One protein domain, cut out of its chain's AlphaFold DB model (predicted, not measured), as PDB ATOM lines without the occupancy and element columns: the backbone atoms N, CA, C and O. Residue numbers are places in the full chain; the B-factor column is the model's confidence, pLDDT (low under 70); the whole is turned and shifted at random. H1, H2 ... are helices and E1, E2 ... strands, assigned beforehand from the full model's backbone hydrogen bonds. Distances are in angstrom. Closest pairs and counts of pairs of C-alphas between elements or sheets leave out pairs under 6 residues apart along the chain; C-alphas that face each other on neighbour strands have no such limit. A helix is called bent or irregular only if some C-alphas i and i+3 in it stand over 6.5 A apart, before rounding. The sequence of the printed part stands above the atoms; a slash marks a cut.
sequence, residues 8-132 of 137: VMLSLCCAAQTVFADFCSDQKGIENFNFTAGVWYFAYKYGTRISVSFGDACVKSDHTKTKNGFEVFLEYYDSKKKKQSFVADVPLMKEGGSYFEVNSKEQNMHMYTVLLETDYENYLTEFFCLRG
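What this domain is: This is residues 8 to 132 of the 137 residues of an uncharacterized protein of Callosobruchus maculatus (UniProt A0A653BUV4). Eight strands of one sheet curl into a small, nearly closed barrel, whose two edge strands, E5 and E6, come side by side. H1, a short helix, sits at one end of the barrel, and the long link from E1 to E2 loops round outside. The printed part has 125 residues, with elements in the order E1 E2 H1 E3 E4 E5 E6 E7 E8; the class is mostly strand. The sheet runs E5 E4 E3 E2 E1 E8 E7 E6 and is mixed. The whole is compact, with a radius of gyration of the C-alphas of 13.7 A and spans of 39 by 33 by 24 A.

Where its parts are: In sheet order, the strands are E5, residues 83 to 91, 26.1 A long; E4, residues 69 to 77, 26.0 A; E3, residues 57 to 65, 25.8 A; E2, residues 38 to 46; E1, residues 8 to 13; E8, residues 123 to 131, 25.5 A; E7, residues 107 to 118, 29.2 A; and E6, residues 97 to 104. H1 is residues 48 to 54. E1 begins at C-alpha 8, (127.899, 10.208, 46.597), and E8 ends at C-alpha 131, (111.648, -7.953, 41.053).

How they stand to each other: The strongly twisted sheet is folded, bent back on itself: E5, E4 and E3 face E1, E8, E7 and E6, with E2 as the hinge. E2 bends by 58 degrees at residue 43. Its pairing is staggered: residues 38 to 41 pair with antiparallel E3, where N 40 and O 61 are 2.8 A apart, and residues 41 to 46 with parallel E1, where N 9 and O 41 are 2.8 A apart. E1 is also parallel to E8, with N 10 and O 124 at 2.8 A. E3 E4 E5 and E6 E7 E8 are meanders, each strand the antiparallel neighbour of the one before; N 62 and O 73 in the hairpin of E3 and E4, and N 98 and O 113 in that of E6 and E7, are each 2.8 A apart. The closest C-alphas of E5 and E6, Val 90 and Phe 100, are 5.4 A apart. The sheet curls round H1, whose C-alpha 54 is 6.5 A from that of Tyr 76 in E4, their closest pair. In H1 every O i to N i+4 pair is within hydrogen-bond range.

The domain as a whole: The C-alphas of Asn 32 and Lys 80 are the two farthest apart, 39.9 A. The printed part has no cut. The link from E1 to E2 is long, 24 residues; the other links are tight. The mean pLDDT of the printed part is 70.1, with 53 residues under 70, among them residues 8 to 27, 44 to 57 and 98 to 110.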
ATOM      1  N   VAL A   8     127.695  11.636  46.335       56.66
ATOM      2  CA  VAL A   8     127.899  10.208  46.597       56.66
ATOM      3  C   VAL A   8     126.573   9.497  46.840       56.66
ATOM      4  O   VAL A   8     125.840   9.815  47.765       56.66
ATOM      5  N   MET A   9     126.288   8.462  46.064       54.94
ATOM      6  CA  MET A   9     125.146   7.591  46.297       54.94
ATOM      7  C   MET A   9     125.581   6.292  46.974       54.94
ATOM      8  O   MET A   9     126.469   5.581  46.490       54.94
ATOM      9  N   LEU A  10     124.954   5.987  48.104       56.22
ATOM     10  CA  LEU A  10     125.058   4.711  48.798       56.22
ATOM     11  C   LEU A  10     123.852   3.859  48.409       56.22
ATOM     12  O   LEU A  10     122.719   4.157  48.771       56.22
ATOM     13  N   SER A  11     124.102   2.791  47.660       54.16
ATOM     14  CA  SER A  11     123.064   1.867  47.217       54.16
ATOM     15  C   SER A  11     123.026   0.649  48.139       54.16
ATOM     16  O   SER A  11     124.004  -0.098  48.248       54.16
ATOM     17  N   LEU A  12     121.893   0.440  48.806       52.41
ATOM     18  CA  LEU A  12     121.615  -0.743  49.618       52.41
ATOM     19  C   LEU A  12     120.656  -1.655  48.842       52.41
ATOM     20  O   LEU A  12     119.500  -1.310  48.614       52.41
ATOM     21  N   CYS A  13     121.115  -2.833  48.427       49.22
ATOM     22  CA  CYS A  13     120.276  -3.857  47.807       49.22
ATOM     23  C   CYS A  13     120.044  -5.020  48.762       49.22
ATOM     24  O   CYS A  13     120.994  -5.649  49.238       49.22
ATOM     25  N   CYS A  14     118.778  -5.381  48.963       48.97
ATOM     26  CA  CYS A  14     118.430  -6.684  49.511       48.97
ATOM     27  C   CYS A  14     118.223  -7.669  48.350       48.97
ATOM     28  O   CYS A  14     117.287  -7.540  47.562       48.97
ATOM     29  N   ALA A  15     119.108  -8.658  48.228       46.34
ATOM     30  CA  ALA A  15     118.933  -9.765  47.297       46.34
ATOM     31  C   ALA A  15     118.238 -10.926  48.022       46.34
ATOM     32  O   ALA A  15     118.905 -11.769  48.617       46.34
ATOM     33  N   ALA A  16     116.909 -11.006  47.953       40.38
ATOM     34  CA  ALA A  16     116.218 -12.233  48.337       40.38
ATOM     35  C   ALA A  16     116.453 -13.285  47.237       40.38
ATOM     36  O   ALA A  16     115.928 -13.177  46.127       40.38
ATOM     37  N   GLN A  17     117.305 -14.282  47.507       39.94
ATOM     38  CA  GLN A  17     117.519 -15.416  46.592       39.94
ATOM     39  C   GLN A  17     116.263 -16.275  46.438       39.94
ATOM     40  O   GLN A  17     116.077 -16.899  45.399       39.94
ATOM     41  N   THR A  18     115.370 -16.233  47.415       39.47
ATOM     42  CA  THR A  18     114.048 -16.833  47.395       39.47
ATOM     43  C   THR A  18     113.211 -16.096  48.440       39.47
ATOM     44  O   THR A  18     113.701 -15.764  49.515       39.47
ATOM     45  N   VAL A  19     111.933 -15.903  48.133       35.59
ATOM     46  CA  VAL A  19     110.850 -15.548  49.062       35.59
ATOM     47  C   VAL A  19     110.678 -14.067  49.478       35.59
ATOM     48  O   VAL A  19     111.562 -13.409  50.014       35.59
ATOM     49  N   PHE A  20     109.431 -13.634  49.253       35.03
ATOM     50  CA  PHE A  20     108.685 -12.461  49.718       35.03
ATOM     51  C   PHE A  20     108.935 -11.103  49.049       35.03
ATOM     52  O   PHE A  20     109.812 -10.322  49.401       35.03
ATOM     53  N   ALA A  21     107.997 -10.787  48.150       37.91
ATOM     54  CA  ALA A  21     107.659  -9.444  47.696       37.91
ATOM     55  C   ALA A  21     107.344  -8.454  48.844       37.91
ATOM     56  O   ALA A  21     107.319  -7.254  48.575       37.91
ATOM     57  N   ASP A  22     107.160  -8.950  50.076       39.59
ATOM     58  CA  ASP A  22     106.830  -8.178  51.282       39.59
ATOM     59  C   ASP A  22     108.033  -7.419  51.869       39.59
ATOM     60  O   ASP A  22     107.872  -6.330  52.403       39.59
ATOM     61  N   PHE A  23     109.275  -7.893  51.698       47.38
ATOM     62  CA  PHE A  23     110.451  -7.156  52.206       47.38
ATOM     63  C   PHE A  23     110.726  -5.856  51.448       47.38
ATOM     64  O   PHE A  23     111.404  -4.961  51.953       47.38
ATOM     65  N   CYS A  24     110.231  -5.758  50.216       54.78
ATOM     66  CA  CYS A  24     110.433  -4.572  49.403       54.78
ATOM     67  C   CYS A  24     109.464  -3.448  49.772       54.78
ATOM     68  O   CYS A  24     109.750  -2.318  49.419       54.78
ATOM     69  N   SER A  25     108.350  -3.714  50.462       55.38
ATOM     70  CA  SER A  25     107.301  -2.712  50.708       55.38
ATOM     71  C   SER A  25     107.420  -1.947  52.026       55.38
ATOM     72  O   SER A  25     106.729  -0.945  52.185       55.38
ATOM     73  N   ASP A  26     108.276  -2.382  52.951       63.94
ATOM     74  CA  ASP A  26     108.277  -1.848  54.323       63.94
ATOM     75  C   ASP A  26     109.219  -0.650  54.522       63.94
ATOM     76  O   ASP A  26     109.226  -0.027  55.585       63.94
ATOM     77  N   GLN A  27     110.030  -0.311  53.516       69.12
ATOM     78  CA  GLN A  27     110.922   0.843  53.601       69.12
ATOM     79  C   GLN A  27     110.133   2.135  53.397       69.12
ATOM     80  O   GLN A  27     109.627   2.411  52.309       69.12
ATOM     81  N   LYS A  28     110.072   2.949  54.450       74.31
ATOM     82  CA  LYS A  28     109.555   4.311  54.368       74.31
ATOM     83  C   LYS A  28     110.647   5.221  53.813       74.31
ATOM     84  O   LYS A  28     111.712   5.329  54.415       74.31
ATOM     85  N   GLY A  29     110.398   5.845  52.667       77.62
ATOM     86  CA  GLY A  29     111.332   6.815  52.106       77.62
ATOM     87  C   GLY A  29     111.142   8.214  52.688       77.62
ATOM     88  O   GLY A  29     110.348   8.443  53.603       77.62
ATOM     89  N   ILE A  30     111.894   9.166  52.145       82.38
ATOM     90  CA  ILE A  30     111.920  10.548  52.628       82.38
ATOM     91  C   ILE A  30     110.545  11.205  52.447       82.38
ATOM     92  O   ILE A  30     110.055  11.391  51.328       82.38
ATOM     93  N   GLU A  31     109.934  11.623  53.554       80.38
ATOM     94  CA  GLU A  31     108.713  12.425  53.523       80.38
ATOM     95  C   GLU A  31     108.974  13.787  52.868       80.38
ATOM     96  O   GLU A  31     109.934  14.479  53.204       80.38
ATOM     97  N   ASN A  32     108.087  14.202  51.958       76.38
ATOM     98  CA  ASN A  32     108.190  15.483  51.245       76.38
ATOM     99  C   ASN A  32     109.527  15.669  50.506       76.38
ATOM    100  O   ASN A  32     110.049  16.783  50.438       76.38
ATOM    101  N   PHE A  33     110.076  14.581  49.957       79.12
ATOM    102  CA  PHE A  33     111.335  14.595  49.221       79.12
ATOM    103  C   PHE A  33     111.388  15.728  48.183       79.12
ATOM    104  O   PHE A  33     110.593  15.779  47.238       79.12
ATOM    105  N   ASN A  34     112.348  16.641  48.350       76.31
ATOM    106  CA  ASN A  34     112.524  17.775  47.453       76.31
ATOM    107  C   ASN A  34     113.546  17.433  46.368       76.31
ATOM    108  O   ASN A  34     114.739  17.700  46.502       76.31
ATOM    109  N   PHE A  35     113.072  16.833  45.278       73.44
ATOM    110  CA  PHE A  35     113.962  16.443  44.194       73.44
ATOM    111  C   PHE A  35     114.759  17.634  43.637       73.44
ATOM    112  O   PHE A  35     114.182  18.623  43.152       73.44
ATOM    113  N   THR A  36     116.082  17.459  43.622       73.38
ATOM    114  CA  THR A  36     117.054  18.346  42.984       73.38
ATOM    115  C   THR A  36     117.744  17.588  41.850       73.38
ATOM    116  O   THR A  36     118.228  16.476  42.046       73.38
ATOM    117  N   ALA A  37     117.752  18.180  40.654       83.06
ATOM    118  CA  ALA A  37     118.445  17.617  39.496       83.06
ATOM    119  C   ALA A  37     119.962  17.614  39.723       83.06
ATOM    120  O   ALA A  37     120.491  18.515  40.377       83.06
ATOM    121  N   GLY A  38     120.667  16.637  39.157       86.44
ATOM    122  CA  GLY A  38     122.116  16.560  39.302       86.44
ATOM    123  C   GLY A  38     122.708  15.183  39.045       86.44
ATOM    124  O   GLY A  38     122.004  14.207  38.790       86.44
ATOM    125  N   VAL A  39     124.036  15.130  39.133       87.25
ATOM    126  CA  VAL A  39     124.828  13.925  38.882       87.25
ATOM    127  C   VAL A  39     125.250  13.281  40.200       87.25
ATOM    128  O   VAL A  39     125.933  13.905  41.014       87.25
ATOM    129  N   TRP A  40     124.916  12.004  40.346       84.69
ATOM    130  CA  TRP A  40     125.223  11.153  41.487       84.69
ATOM    131  C   TRP A  40     126.159  10.017  41.074       84.69
ATOM    132  O   TRP A  40     126.015   9.422  40.005       84.69
ATOM    133  N   TYR A  41     127.130   9.697  41.925       84.06
ATOM    134  CA  TYR A  41     128.093   8.620  41.707       84.06
ATOM    135  C   TYR A  41     127.910   7.549  42.767       84.06
ATOM    136  O   TYR A  41     127.958   7.846  43.957       84.06
ATOM    137  N   PHE A  42     127.751   6.293  42.362       80.00
ATOM    138  CA  PHE A  42     127.613   5.202  43.323       80.00
ATOM    139  C   PHE A  42     128.976   4.950  43.972       80.00
ATOM    140  O   PHE A  42     129.880   4.431  43.315       80.00
ATOM    141  N   ALA A  43     129.130   5.299  45.249       72.94
ATOM    142  CA  ALA A  43     130.366   5.015  45.982       72.94
ATOM    143  C   ALA A  43     130.366   3.606  46.573       72.94
ATOM    144  O   ALA A  43     131.407   2.955  46.615       72.94
ATOM    145  N   TYR A  44     129.198   3.126  47.003       67.31
ATOM    146  CA  TYR A  44     129.048   1.808  47.607       67.31
ATOM    147  C   TYR A  44     127.773   1.147  47.106       67.31
ATOM    148  O   TYR A  44     126.721   1.782  47.022       67.31
ATOM    149  N   LYS A  45     127.877  -0.143  46.789       66.00
ATOM    150  CA  LYS A  45     126.743  -1.001  46.455       66.00
ATOM    151  C   LYS A  45     126.795  -2.213  47.369       66.00
ATOM    152  O   LYS A  45     127.771  -2.959  47.344       66.00
ATOM    153  N   TYR A  46     125.760  -2.404  48.165       59.72
ATOM    154  CA  TYR A  46     125.604  -3.592  48.995       59.72
ATOM    155  C   TYR A  46     124.577  -4.510  48.344       59.72
ATOM    156  O   TYR A  46     123.541  -4.027  47.915       59.72
ATOM    157  N   GLY A  47     124.848  -5.815  48.272       60.72
ATOM    158  CA  GLY A  47     123.922  -6.823  47.739       60.72
ATOM    159  C   GLY A  47     124.284  -7.349  46.344       60.72
ATOM    160  O   GLY A  47     124.703  -6.623  45.448       60.72
ATOM    161  N   THR A  48     124.124  -8.662  46.166       51.47
ATOM    162  CA  THR A  48     124.722  -9.433  45.062       51.47
ATOM    163  C   THR A  48     124.088  -9.191  43.695       51.47
ATOM    164  O   THR A  48     124.780  -9.295  42.688       51.47
ATOM    165  N   ARG A  49     122.793  -8.853  43.612       56.16
ATOM    166  CA  ARG A  49     122.107  -8.725  42.313       56.16
ATOM    167  C   ARG A  49     122.355  -7.395  41.601       56.16
ATOM    168  O   ARG A  49     122.438  -7.403  40.383       56.16
ATOM    169  N   ILE A  50     122.559  -6.286  42.314       56.38
ATOM    170  CA  ILE A  50     122.911  -5.005  41.672       56.38
ATOM    171  C   ILE A  50     124.317  -5.055  41.082       56.38
ATOM    172  O   ILE A  50     124.523  -4.571  39.972       56.38
ATOM    173  N   SER A  51     125.275  -5.681  41.769       52.00
ATOM    174  CA  SER A  51     126.613  -5.901  41.206       52.00
ATOM    175  C   SER A  51     126.569  -6.793  39.962       52.00
ATOM    176  O   SER A  51     127.299  -6.552  39.005       52.00
ATOM    177  N   VAL A  52     125.660  -7.774  39.918       52.12
ATOM    178  CA  VAL A  52     125.435  -8.613  38.727       52.12
ATOM    179  C   VAL A  52     124.752  -7.833  37.593       52.12
ATOM    180  O   VAL A  52     125.157  -7.979  36.442       52.12
ATOM    181  N   SER A  53     123.760  -6.990  37.895       56.72
ATOM    182  CA  SER A  53     123.004  -6.220  36.895       56.72
ATOM    183  C   SER A  53     123.767  -5.015  36.329       56.72
ATOM    184  O   SER A  53     123.589  -4.682  35.163       56.72
ATOM    185  N   PHE A  54     124.627  -4.365  37.120       57.78
ATOM    186  CA  PHE A  54     125.301  -3.111  36.737       57.78
ATOM    187  C   PHE A  54     126.834  -3.182  36.780       57.78
ATOM    188  O   PHE A  54     127.496  -2.153  36.644       57.78
ATOM    189  N   GLY A  55     127.409  -4.363  37.007       57.09
ATOM    190  CA  GLY A  55     128.852  -4.551  37.139       57.09
ATOM    191  C   GLY A  55     129.471  -3.889  38.379       57.09
ATOM    192  O   GLY A  55     128.829  -3.158  39.148       57.09
ATOM    193  N   ASP A  56     130.769  -4.141  38.558       56.81
ATOM    194  CA  ASP A  56     131.541  -3.724  39.735       56.81
ATOM    195  C   ASP A  56     132.124  -2.302  39.642       56.81
ATOM    196  O   ASP A  56     132.742  -1.847  40.603       56.81
ATOM    197  N   ALA A  57     131.960  -1.562  38.533       64.94
ATOM    198  CA  ALA A  57     132.733  -0.330  38.339       64.94
ATOM    199  C   ALA A  57     131.956   0.881  37.789       64.94
ATOM    200  O   ALA A  57     131.282   0.816  36.762       64.94
ATOM    201  N   CYS A  58     132.171   2.020  38.465       76.75
ATOM    202  CA  CYS A  58     131.958   3.393  37.992       76.75
ATOM    203  C   CYS A  58     130.535   3.730  37.525       76.75
ATOM    204  O   CYS A  58     130.355   4.232  36.416       76.75
ATOM    205  N   VAL A  59     129.532   3.482  38.372       80.81
ATOM    206  CA  VAL A  59     128.159   3.893  38.051       80.81
ATOM    207  C   VAL A  59     127.979   5.380  38.308       80.81
ATOM    208  O   VAL A  59     128.206   5.866  39.419       80.81
ATOM    209  N   LYS A  60     127.536   6.077  37.268       86.31
ATOM    210  CA  LYS A  60     127.138   7.479  37.283       86.31
ATOM    211  C   LYS A  60     125.662   7.561  36.913       86.31
ATOM    212  O   LYS A  60     125.235   6.923  35.956       86.31
ATOM    213  N   SER A  61     124.917   8.368  37.647       83.81
ATOM    214  CA  SER A  61     123.492   8.595  37.463       83.81
ATOM    215  C   SER A  61     123.244  10.085  37.297       83.81
ATOM    216  O   SER A  61     123.605  10.867  38.170       83.81
ATOM    217  N   ASP A  62     122.685  10.497  36.167       88.88
ATOM    218  CA  ASP A  62     122.321  11.885  35.885       88.88
ATOM    219  C   ASP A  62     120.803  12.029  35.977       88.88
ATOM    220  O   ASP A  62     120.070  11.372  35.237       88.88
ATOM    221  N   HIS A  63     120.333  12.826  36.934       86.75
ATOM    222  CA  HIS A  63     118.921  12.940  37.262       86.75
ATOM    223  C   HIS A  63     118.373  14.280  36.770       86.75
ATOM    224  O   HIS A  63     118.808  15.346  37.212       86.75
ATOM    225  N   THR A  64     117.337  14.226  35.938       89.00
ATOM    226  CA  THR A  64     116.622  15.398  35.422       89.00
ATOM    227  C   THR A  64     115.211  15.451  35.993       89.00
ATOM    228  O   THR A  64     114.488  14.462  35.979       89.00
ATOM    229  N   LYS A  65     114.778  16.613  36.496       86.00
ATOM    230  CA  LYS A  65     113.427  16.766  37.065       86.00
ATOM    231  C   LYS A  65     112.363  16.651  35.975       86.00
ATOM    232  O   LYS A  65     112.460  17.327  34.954       86.00
ATOM    233  N   THR A  66     111.301  15.897  36.237       85.81
ATOM    234  CA  THR A  66     110.116  15.827  35.370       85.81
ATOM    235  C   THR A  66     108.866  16.285  36.125       85.81
ATOM    236  O   THR A  66     108.914  16.620  37.308       85.81
ATOM    237  N   LYS A  67     107.716  16.332  35.439       82.81
ATOM    238  CA  LYS A  67     106.433  16.710  36.063       82.81
ATOM    239  C   LYS A  67     105.965  15.709  37.127       82.81
ATOM    240  O   LYS A  67     105.275  16.113  38.055       82.81
ATOM    241  N   ASN A  68     106.346  14.437  36.985       78.56
ATOM    242  CA  ASN A  68     105.842  13.329  37.802       78.56
ATOM    243  C   ASN A  68     106.933  12.684  38.675       78.56
ATOM    244  O   ASN A  68     106.675  11.682  39.334       78.56
ATOM    245  N   GLY A  69     108.154  13.218  38.661       84.12
ATOM    246  CA  GLY A  69     109.302  12.612  39.323       84.12
ATOM    247  C   GLY A  69     110.605  13.086  38.697       84.12
ATOM    248  O   GLY A  69     110.872  14.291  38.649       84.12
ATOM    249  N   PHE A  70     111.401  12.144  38.202       85.44
ATOM    250  CA  PHE A  70     112.658  12.431  37.523       85.44
ATOM    251  C   PHE A  70     112.971  11.405  36.430       85.44
ATOM    252  O   PHE A  70     112.520  10.269  36.490       85.44
ATOM    253  N   GLU A  71     113.720  11.822  35.420       86.88
ATOM    254  CA  GLU A  71     114.354  10.946  34.437       86.88
ATOM    255  C   GLU A  71     115.783  10.677  34.914       86.88
ATOM    256  O   GLU A  71     116.459  11.590  35.395       86.88
ATOM    257  N   VAL A  72     116.236   9.434  34.802       83.62
ATOM    258  CA  VAL A  72     117.590   9.016  35.158       83.62
ATOM    259  C   VAL A  72     118.307   8.502  33.925       83.62
ATOM    260  O   VAL A  72     117.880   7.519  33.321       83.62
ATOM    261  N   PHE A  73     119.448   9.105  33.606       85.75
ATOM    262  CA  PHE A  73     120.424   8.529  32.692       85.75
ATOM    263  C   PHE A  73     121.548   7.859  33.486       85.75
ATOM    264  O   PHE A  73     122.336   8.521  34.162       85.75
ATOM    265  N   LEU A  74     121.623   6.534  33.398       82.75
ATOM    266  CA  LEU A  74     122.614   5.720  34.095       82.75
ATOM    267  C   LEU A  74     123.707   5.263  33.131       82.75
ATOM    268  O   LEU A  74     123.426   4.649  32.104       82.75
ATOM    269  N   GLU A  75     124.962   5.518  33.497       85.31
ATOM    270  CA  GLU A  75     126.169   5.052  32.811       85.31
ATOM    271  C   GLU A  75     126.954   4.122  33.738       85.31
ATOM    272  O   GLU A  75     127.187   4.452  34.901       85.31
ATOM    273  N   TYR A  76     127.395   2.972  33.232       81.19
ATOM    274  CA  TYR A  76     128.187   2.013  34.004       81.19
ATOM    275  C   TYR A  76     129.122   1.192  33.113       81.19
ATOM    276  O   TYR A  76     129.029   1.233  31.885       81.19
ATOM    277  N   TYR A  77     130.033   0.439  33.730       80.00
ATOM    278  CA  TYR A  77     130.862  -0.545  33.040       80.00
ATOM    279  C   TYR A  77     130.425  -1.957  33.417       80.00
ATOM    280  O   TYR A  77     130.365  -2.301  34.597       80.00
ATOM    281  N   ASP A  78     130.137  -2.785  32.412       75.38
ATOM    282  CA  ASP A  78     129.805  -4.193  32.633       75.38
ATOM    283  C   ASP A  78     131.026  -5.010  33.107       75.38
ATOM    284  O   ASP A  78     132.159  -4.522  33.176       75.38
ATOM    285  N   SER A  79     130.821  -6.294  33.414       72.62
ATOM    286  CA  SER A  79     131.896  -7.198  33.858       72.62
ATOM    287  C   SER A  79     133.016  -7.396  32.822       72.62
ATOM    288  O   SER A  79     134.118  -7.818  33.170       72.62
ATOM    289  N   LYS A  80     132.769  -7.054  31.551       81.50
ATOM    290  CA  LYS A  80     133.750  -7.067  30.454       81.50
ATOM    291  C   LYS A  80     134.390  -5.693  30.236       81.50
ATOM    292  O   LYS A  80     135.111  -5.515  29.253       81.50
ATOM    293  N   LYS A  81     134.160  -4.736  31.144       80.19
ATOM    294  CA  LYS A  81     134.635  -3.346  31.081       80.19
ATOM    295  C   LYS A  81     134.138  -2.590  29.846       80.19
ATOM    296  O   LYS A  81     134.791  -1.643  29.404       80.19
ATOM    297  N   LYS A  82     132.997  -2.977  29.272       83.19
ATOM    298  CA  LYS A  82     132.351  -2.186  28.222       83.19
ATOM    299  C   LYS A  82     131.418  -1.172  28.857       83.19
ATOM    300  O   LYS A  82     130.698  -1.484  29.802       83.19
ATOM    301  N   LYS A  83     131.444   0.047  28.320       85.31
ATOM    302  CA  LYS A  83     130.539   1.111  28.740       85.31
ATOM    303  C   LYS A  83     129.122   0.772  28.284       85.31
ATOM    304  O   LYS A  83     128.905   0.522  27.101       85.31
ATOM    305  N   GLN A  84     128.190   0.802  29.221       83.06
ATOM    306  CA  GLN A  84     126.765   0.606  29.012       83.06
ATOM    307  C   GLN A  84     126.012   1.845  29.494       83.06
ATOM    308  O   GLN A  84     126.498   2.587  30.352       83.06
ATOM    309  N   SER A  85     124.826   2.072  28.936       82.94
ATOM    310  CA  SER A  85     123.959   3.162  29.373       82.94
ATOM    311  C   SER A  85     122.485   2.858  29.144       82.94
ATOM    312  O   SER A  85     122.141   2.206  28.155       82.94
ATOM    313  N   PHE A  86     121.617   3.396  29.995       81.06
ATOM    314  CA  PHE A  86     120.172   3.399  29.778       81.06
ATOM    315  C   PHE A  86     119.529   4.660  30.358       81.06
ATOM    316  O   PHE A  86     120.128   5.355  31.178       81.06
ATOM    317  N   VAL A  87     118.307   4.935  29.909       81.94
ATOM    318  CA  VAL A  87     117.445   6.005  30.416       81.94
ATOM    319  C   VAL A  87     116.229   5.351  31.064       81.94
ATOM    320  O   VAL A  87     115.716   4.368  30.525       81.94
ATOM    321  N   ALA A  88     115.786   5.872  32.204       77.88
ATOM    322  CA  ALA A  88     114.576   5.422  32.878       77.88
ATOM    323  C   ALA A  88     113.776   6.602  33.442       77.88
ATOM    324  O   ALA A  88     114.343   7.514  34.039       77.88
ATOM    325  N   ASP A  89     112.456   6.540  33.303       80.06
ATOM    326  CA  ASP A  89     111.530   7.448  33.975       80.06
ATOM    327  C   ASP A  89     111.194   6.918  35.373       80.06
ATOM    328  O   ASP A  89     110.727   5.789  35.521       80.06
ATOM    329  N   VAL A  90     111.397   7.743  36.398       79.25
ATOM    330  CA  VAL A  90     111.249   7.387  37.814       79.25
ATOM    331  C   VAL A  90     110.139   8.243  38.448       79.25
ATOM    332  O   VAL A  90     110.385   9.379  38.872       79.25
ATOM    333  N   PRO A  91     108.881   7.757  38.485       81.25
ATOM    334  CA  PRO A  91     107.757   8.505  39.042       81.25
ATOM    335  C   PRO A  91     107.838   8.557  40.573       81.25
ATOM    336  O   PRO A  91     107.866   7.519  41.233       81.25
ATOM    337  N   LEU A  92     107.853   9.753  41.161       77.62
ATOM    338  CA  LEU A  92     107.953   9.925  42.613       77.62
ATOM    339  C   LEU A  92     106.591   9.741  43.291       77.62
ATOM    340  O   LEU A  92     105.608  10.385  42.928       77.62
ATOM    341  N   MET A  93     106.553   8.907  44.329       76.00
ATOM    342  CA  MET A  93     105.418   8.798  45.245       76.00
ATOM    343  C   MET A  93     105.621   9.694  46.478       76.00
ATOM    344  O   MET A  93     106.700  10.235  46.713       76.00
ATOM    345  N   LYS A  94     104.564   9.853  47.286       67.06
ATOM    346  CA  LYS A  94     104.478  10.828  48.393       67.06
ATOM    347  C   LYS A  94     105.594  10.719  49.454       67.06
ATOM    348  O   LYS A  94     105.899  11.713  50.104       67.06
ATOM    349  N   GLU A  95     106.206   9.549  49.616       69.94
ATOM    350  CA  GLU A  95     107.220   9.265  50.645       69.94
ATOM    351  C   GLU A  95     108.569   8.860  50.033       69.94
ATOM    352  O   GLU A  95     109.163   7.878  50.455       69.94
ATOM    353  N   GLY A  96     109.025   9.514  48.958       68.81
ATOM    354  CA  GLY A  96     110.352   9.251  48.370       68.81
ATOM    355  C   GLY A  96     110.526   7.861  47.731       68.81
ATOM    356  O   GLY A  96     111.584   7.560  47.183       68.81
ATOM    357  N   GLY A  97     109.495   7.015  47.774       71.06
ATOM    358  CA  GLY A  97     109.430   5.749  47.055       71.06
ATOM    359  C   GLY A  97     109.113   5.951  45.574       71.06
ATOM    360  O   GLY A  97     108.386   6.873  45.200       71.06
ATOM    361  N   SER A  98     109.611   5.055  44.726       68.06
ATOM    362  CA  SER A  98     109.308   5.028  43.298       68.06
ATOM    363  C   SER A  98     109.364   3.607  42.732       68.06
ATOM    364  O   SER A  98     110.199   2.793  43.117       68.06
ATOM    365  N   TYR A  99     108.475   3.304  41.787       66.31
ATOM    366  CA  TYR A  99     108.523   2.082  40.984       66.31
ATOM    367  C   TYR A  99     108.862   2.462  39.548       66.31
ATOM    368  O   TYR A  99     108.149   3.276  38.961       66.31
ATOM    369  N   PHE A 100     109.900   1.856  38.968       62.28
ATOM    370  CA  PHE A 100     110.221   2.070  37.562       62.28
ATOM    371  C   PHE A 100     110.775   0.822  36.882       62.28
ATOM    372  O   PHE A 100     111.418  -0.044  37.475       62.28
ATOM    373  N   GLU A 101     110.488   0.712  35.594       61.66
ATOM    374  CA  GLU A 101     110.957  -0.386  34.765       61.66
ATOM    375  C   GLU A 101     112.231   0.041  34.043       61.66
ATOM    376  O   GLU A 101     112.255   1.052  33.342       61.66
ATOM    377  N   VAL A 102     113.299  -0.734  34.218       60.19
ATOM    378  CA  VAL A 102     114.533  -0.557  33.463       60.19
ATOM    379  C   VAL A 102     114.535  -1.566  32.331       60.19
ATOM    380  O   VAL A 102     114.885  -2.735  32.504       60.19
ATOM    381  N   ASN A 103     114.173  -1.081  31.148       53.25
ATOM    382  CA  ASN A 103     114.324  -1.821  29.904       53.25
ATOM    383  C   ASN A 103     115.715  -1.551  29.335       53.25
ATOM    384  O   ASN A 103     115.917  -0.680  28.488       53.25
ATOM    385  N   SER A 104     116.707  -2.287  29.836       53.59
ATOM    386  CA  SER A 104     118.007  -2.320  29.170       53.59
ATOM    387  C   SER A 104     117.898  -3.199  27.922       53.59
ATOM    388  O   SER A 104     117.151  -4.175  27.913       53.59
ATOM    389  N   LYS A 105     118.664  -2.889  26.866       48.84
ATOM    390  CA  LYS A 105     118.617  -3.600  25.570       48.84
ATOM    391  C   LYS A 105     118.809  -5.127  25.655       48.84
ATOM    392  O   LYS A 105     118.554  -5.806  24.667       48.84
ATOM    393  N   GLU A 106     119.249  -5.654  26.797       51.62
ATOM    394  CA  GLU A 106     119.509  -7.080  27.021       51.62
ATOM    395  C   GLU A 106     118.783  -7.660  28.252       51.62
ATOM    396  O   GLU A 106     118.849  -8.867  28.480       51.62
ATOM    397  N   GLN A 107     118.098  -6.838  29.059       53.50
ATOM    398  CA  GLN A 107     117.417  -7.273  30.284       53.50
ATOM    399  C   GLN A 107     116.184  -6.401  30.546       53.50
ATOM    400  O   GLN A 107     116.326  -5.197  30.780       53.50
ATOM    401  N   ASN A 108     115.002  -7.025  30.563       58.22
ATOM    402  CA  ASN A 108     113.786  -6.429  31.116       58.22
ATOM    403  C   ASN A 108     113.829  -6.620  32.635       58.22
ATOM    404  O   ASN A 108     113.643  -7.734  33.132       58.22
ATOM    405  N   MET A 109     114.135  -5.554  33.375       62.75
ATOM    406  CA  MET A 109     114.194  -5.585  34.834       62.75
ATOM    407  C   MET A 109     113.154  -4.636  35.418       62.75
ATOM    408  O   MET A 109     113.161  -3.440  35.136       62.75
ATOM    409  N   HIS A 110     112.302  -5.149  36.305       66.38
ATOM    410  CA  HIS A 110     111.428  -4.300  37.109       66.38
ATOM    411  C   HIS A 110     112.152  -3.925  38.400       66.38
ATOM    412  O   HIS A 110     112.538  -4.794  39.192       66.38
ATOM    413  N   MET A 111     112.339  -2.624  38.608       71.44
ATOM    414  CA  MET A 111     113.052  -2.089  39.756       71.44
ATOM    415  C   MET A 111     112.093  -1.321  40.658       71.44
ATOM    416  O   MET A 111     111.329  -0.457  40.232       71.44
ATOM    417  N   TYR A 112     112.138  -1.643  41.940       73.25
ATOM    418  CA  TYR A 112     111.593  -0.779  42.968       73.25
ATOM    419  C   TYR A 112     112.738  -0.036  43.634       73.25
ATOM    420  O   TYR A 112     113.749  -0.656  43.976       73.25
ATOM    421  N   THR A 113     112.570   1.268  43.818       75.81
ATOM    422  CA  THR A 113     113.517   2.085  44.563       75.81
ATOM    423  C   THR A 113     112.836   2.870  45.675       75.81
ATOM    424  O   THR A 113     111.692   3.314  45.546       75.81
ATOM    425  N   VAL A 114     113.560   3.077  46.768       79.50
ATOM    426  CA  VAL A 114     113.168   3.982  47.844       79.50
ATOM    427  C   VAL A 114     114.349   4.858  48.206       79.50
ATOM    428  O   VAL A 114     115.409   4.367  48.590       79.50
ATOM    429  N   LEU A 115     114.146   6.168  48.123       81.56
ATOM    430  CA  LEU A 115     115.103   7.149  48.610       81.56
ATOM    431  C   LEU A 115     114.954   7.221  50.130       81.56
ATOM    432  O   LEU A 115     113.905   7.640  50.621       81.56
ATOM    433  N   LEU A 116     115.968   6.764  50.865       81.81
ATOM    434  CA  LEU A 116     115.912   6.611  52.322       81.81
ATOM    435  C   LEU A 116     116.361   7.875  53.053       81.81
ATOM    436  O   LEU A 116     115.712   8.309  53.999       81.81
ATOM    437  N   GLU A 117     117.470   8.468  52.616       84.31
ATOM    438  CA  GLU A 117     118.070   9.624  53.282       84.31
ATOM    439  C   GLU A 117     118.929  10.419  52.296       84.31
ATOM    440  O   GLU A 117     119.645   9.831  51.489       84.31
ATOM    441  N   THR A 118     118.869  11.750  52.339       85.50
ATOM    442  CA  THR A 118     119.783  12.615  51.584       85.50
ATOM    443  C   THR A 118     119.928  13.968  52.263       85.50
ATOM    444  O   THR A 118     118.980  14.468  52.873       85.50
ATOM    445  N   ASP A 119     121.090  14.591  52.096       85.94
ATOM    446  CA  ASP A 119     121.298  16.014  52.372       85.94
ATOM    447  C   ASP A 119     121.262  16.881  51.100       85.94
ATOM    448  O   ASP A 119     121.570  18.070  51.156       85.94
ATOM    449  N   TYR A 120     120.883  16.291  49.958       81.88
ATOM    450  CA  TYR A 120     120.782  16.884  48.619       81.88
ATOM    451  C   TYR A 120     122.096  17.387  47.999       81.88
ATOM    452  O   TYR A 120     122.148  17.595  46.788       81.88
ATOM    453  N   GLU A 121     123.153  17.569  48.791       82.19
ATOM    454  CA  GLU A 121     124.411  18.169  48.345       82.19
ATOM    455  C   GLU A 121     125.603  17.215  48.355       82.19
ATOM    456  O   GLU A 121     126.536  17.427  47.574       82.19
ATOM    457  N   ASN A 122     125.610  16.207  49.233       81.62
ATOM    458  CA  ASN A 122     126.770  15.345  49.462       81.62
ATOM    459  C   ASN A 122     126.437  13.859  49.365       81.62
ATOM    460  O   ASN A 122     127.254  13.112  48.817       81.62
ATOM    461  N   TYR A 123     125.275  13.421  49.859       83.56
ATOM    462  CA  TYR A 123     124.921  12.006  49.822       83.56
ATOM    463  C   TYR A 123     123.442  11.710  49.601       83.56
ATOM    464  O   TYR A 123     122.572  12.497  49.958       83.56
ATOM    465  N   LEU A 124     123.174  10.543  49.021       81.75
ATOM    466  CA  LEU A 124     121.851   9.937  48.900       81.75
ATOM    467  C   LEU A 124     121.988   8.446  49.202       81.75
ATOM    468  O   LEU A 124     122.788   7.750  48.578       81.75
ATOM    469  N   THR A 125     121.196   7.958  50.146       80.94
ATOM    470  CA  THR A 125     121.035   6.532  50.395       80.94
ATOM    471  C   THR A 125     119.786   6.056  49.676       80.94
ATOM    472  O   THR A 125     118.682   6.542  49.924       80.94
ATOM    473  N   GLU A 126     119.967   5.086  48.791       79.06
ATOM    474  CA  GLU A 126     118.899   4.533  47.974       79.06
ATOM    475  C   GLU A 126     118.802   3.027  48.202       79.06
ATOM    476  O   GLU A 126     119.784   2.283  48.086       79.06
ATOM    477  N   PHE A 127     117.601   2.579  48.551       76.81
ATOM    478  CA  PHE A 127     117.271   1.172  48.644       76.81
ATOM    479  C   PHE A 127     116.710   0.684  47.321       76.81
ATOM    480  O   PHE A 127     115.756   1.248  46.799       76.81
ATOM    481  N   PHE A 128     117.245  -0.427  46.830       74.31
ATOM    482  CA  PHE A 128     116.782  -1.051  45.601       74.31
ATOM    483  C   PHE A 128     116.289  -2.468  45.858       74.31
ATOM    484  O   PHE A 128     116.990  -3.306  46.437       74.31
ATOM    485  N   CYS A 129     115.122  -2.765  45.300       70.94
ATOM    486  CA  CYS A 129     114.583  -4.107  45.202       70.94
ATOM    487  C   CYS A 129     114.363  -4.481  43.735       70.94
ATOM    488  O   CYS A 129     113.604  -3.845  43.006       70.94
ATOM    489  N   LEU A 130     115.029  -5.552  43.306       67.25
ATOM    490  CA  LEU A 130     114.860  -6.117  41.975       67.25
ATOM    491  C   LEU A 130     113.756  -7.172  42.019       67.25
ATOM    492  O   LEU A 130     113.940  -8.243  42.604       67.25
ATOM    493  N   ARG A 131     112.628  -6.907  41.354       60.88
ATOM    494  CA  ARG A 131     111.648  -7.953  41.053       60.88
ATOM    495  C   ARG A 131     112.075  -8.610  39.748       60.88
ATOM    496  O   ARG A 131     111.912  -8.048  38.669       60.88
ATOM    497  N   GLY A 132     112.673  -9.797  39.849       50.50
ATOM    498  CA  GLY A 132     112.896 -10.623  38.661       50.50
ATOM    499  C   GLY A 132     111.551 -10.974  38.024       50.50
ATOM    500  O   GLY A 132     110.584 -11.207  38.754       50.50
TER     501      GLY A 132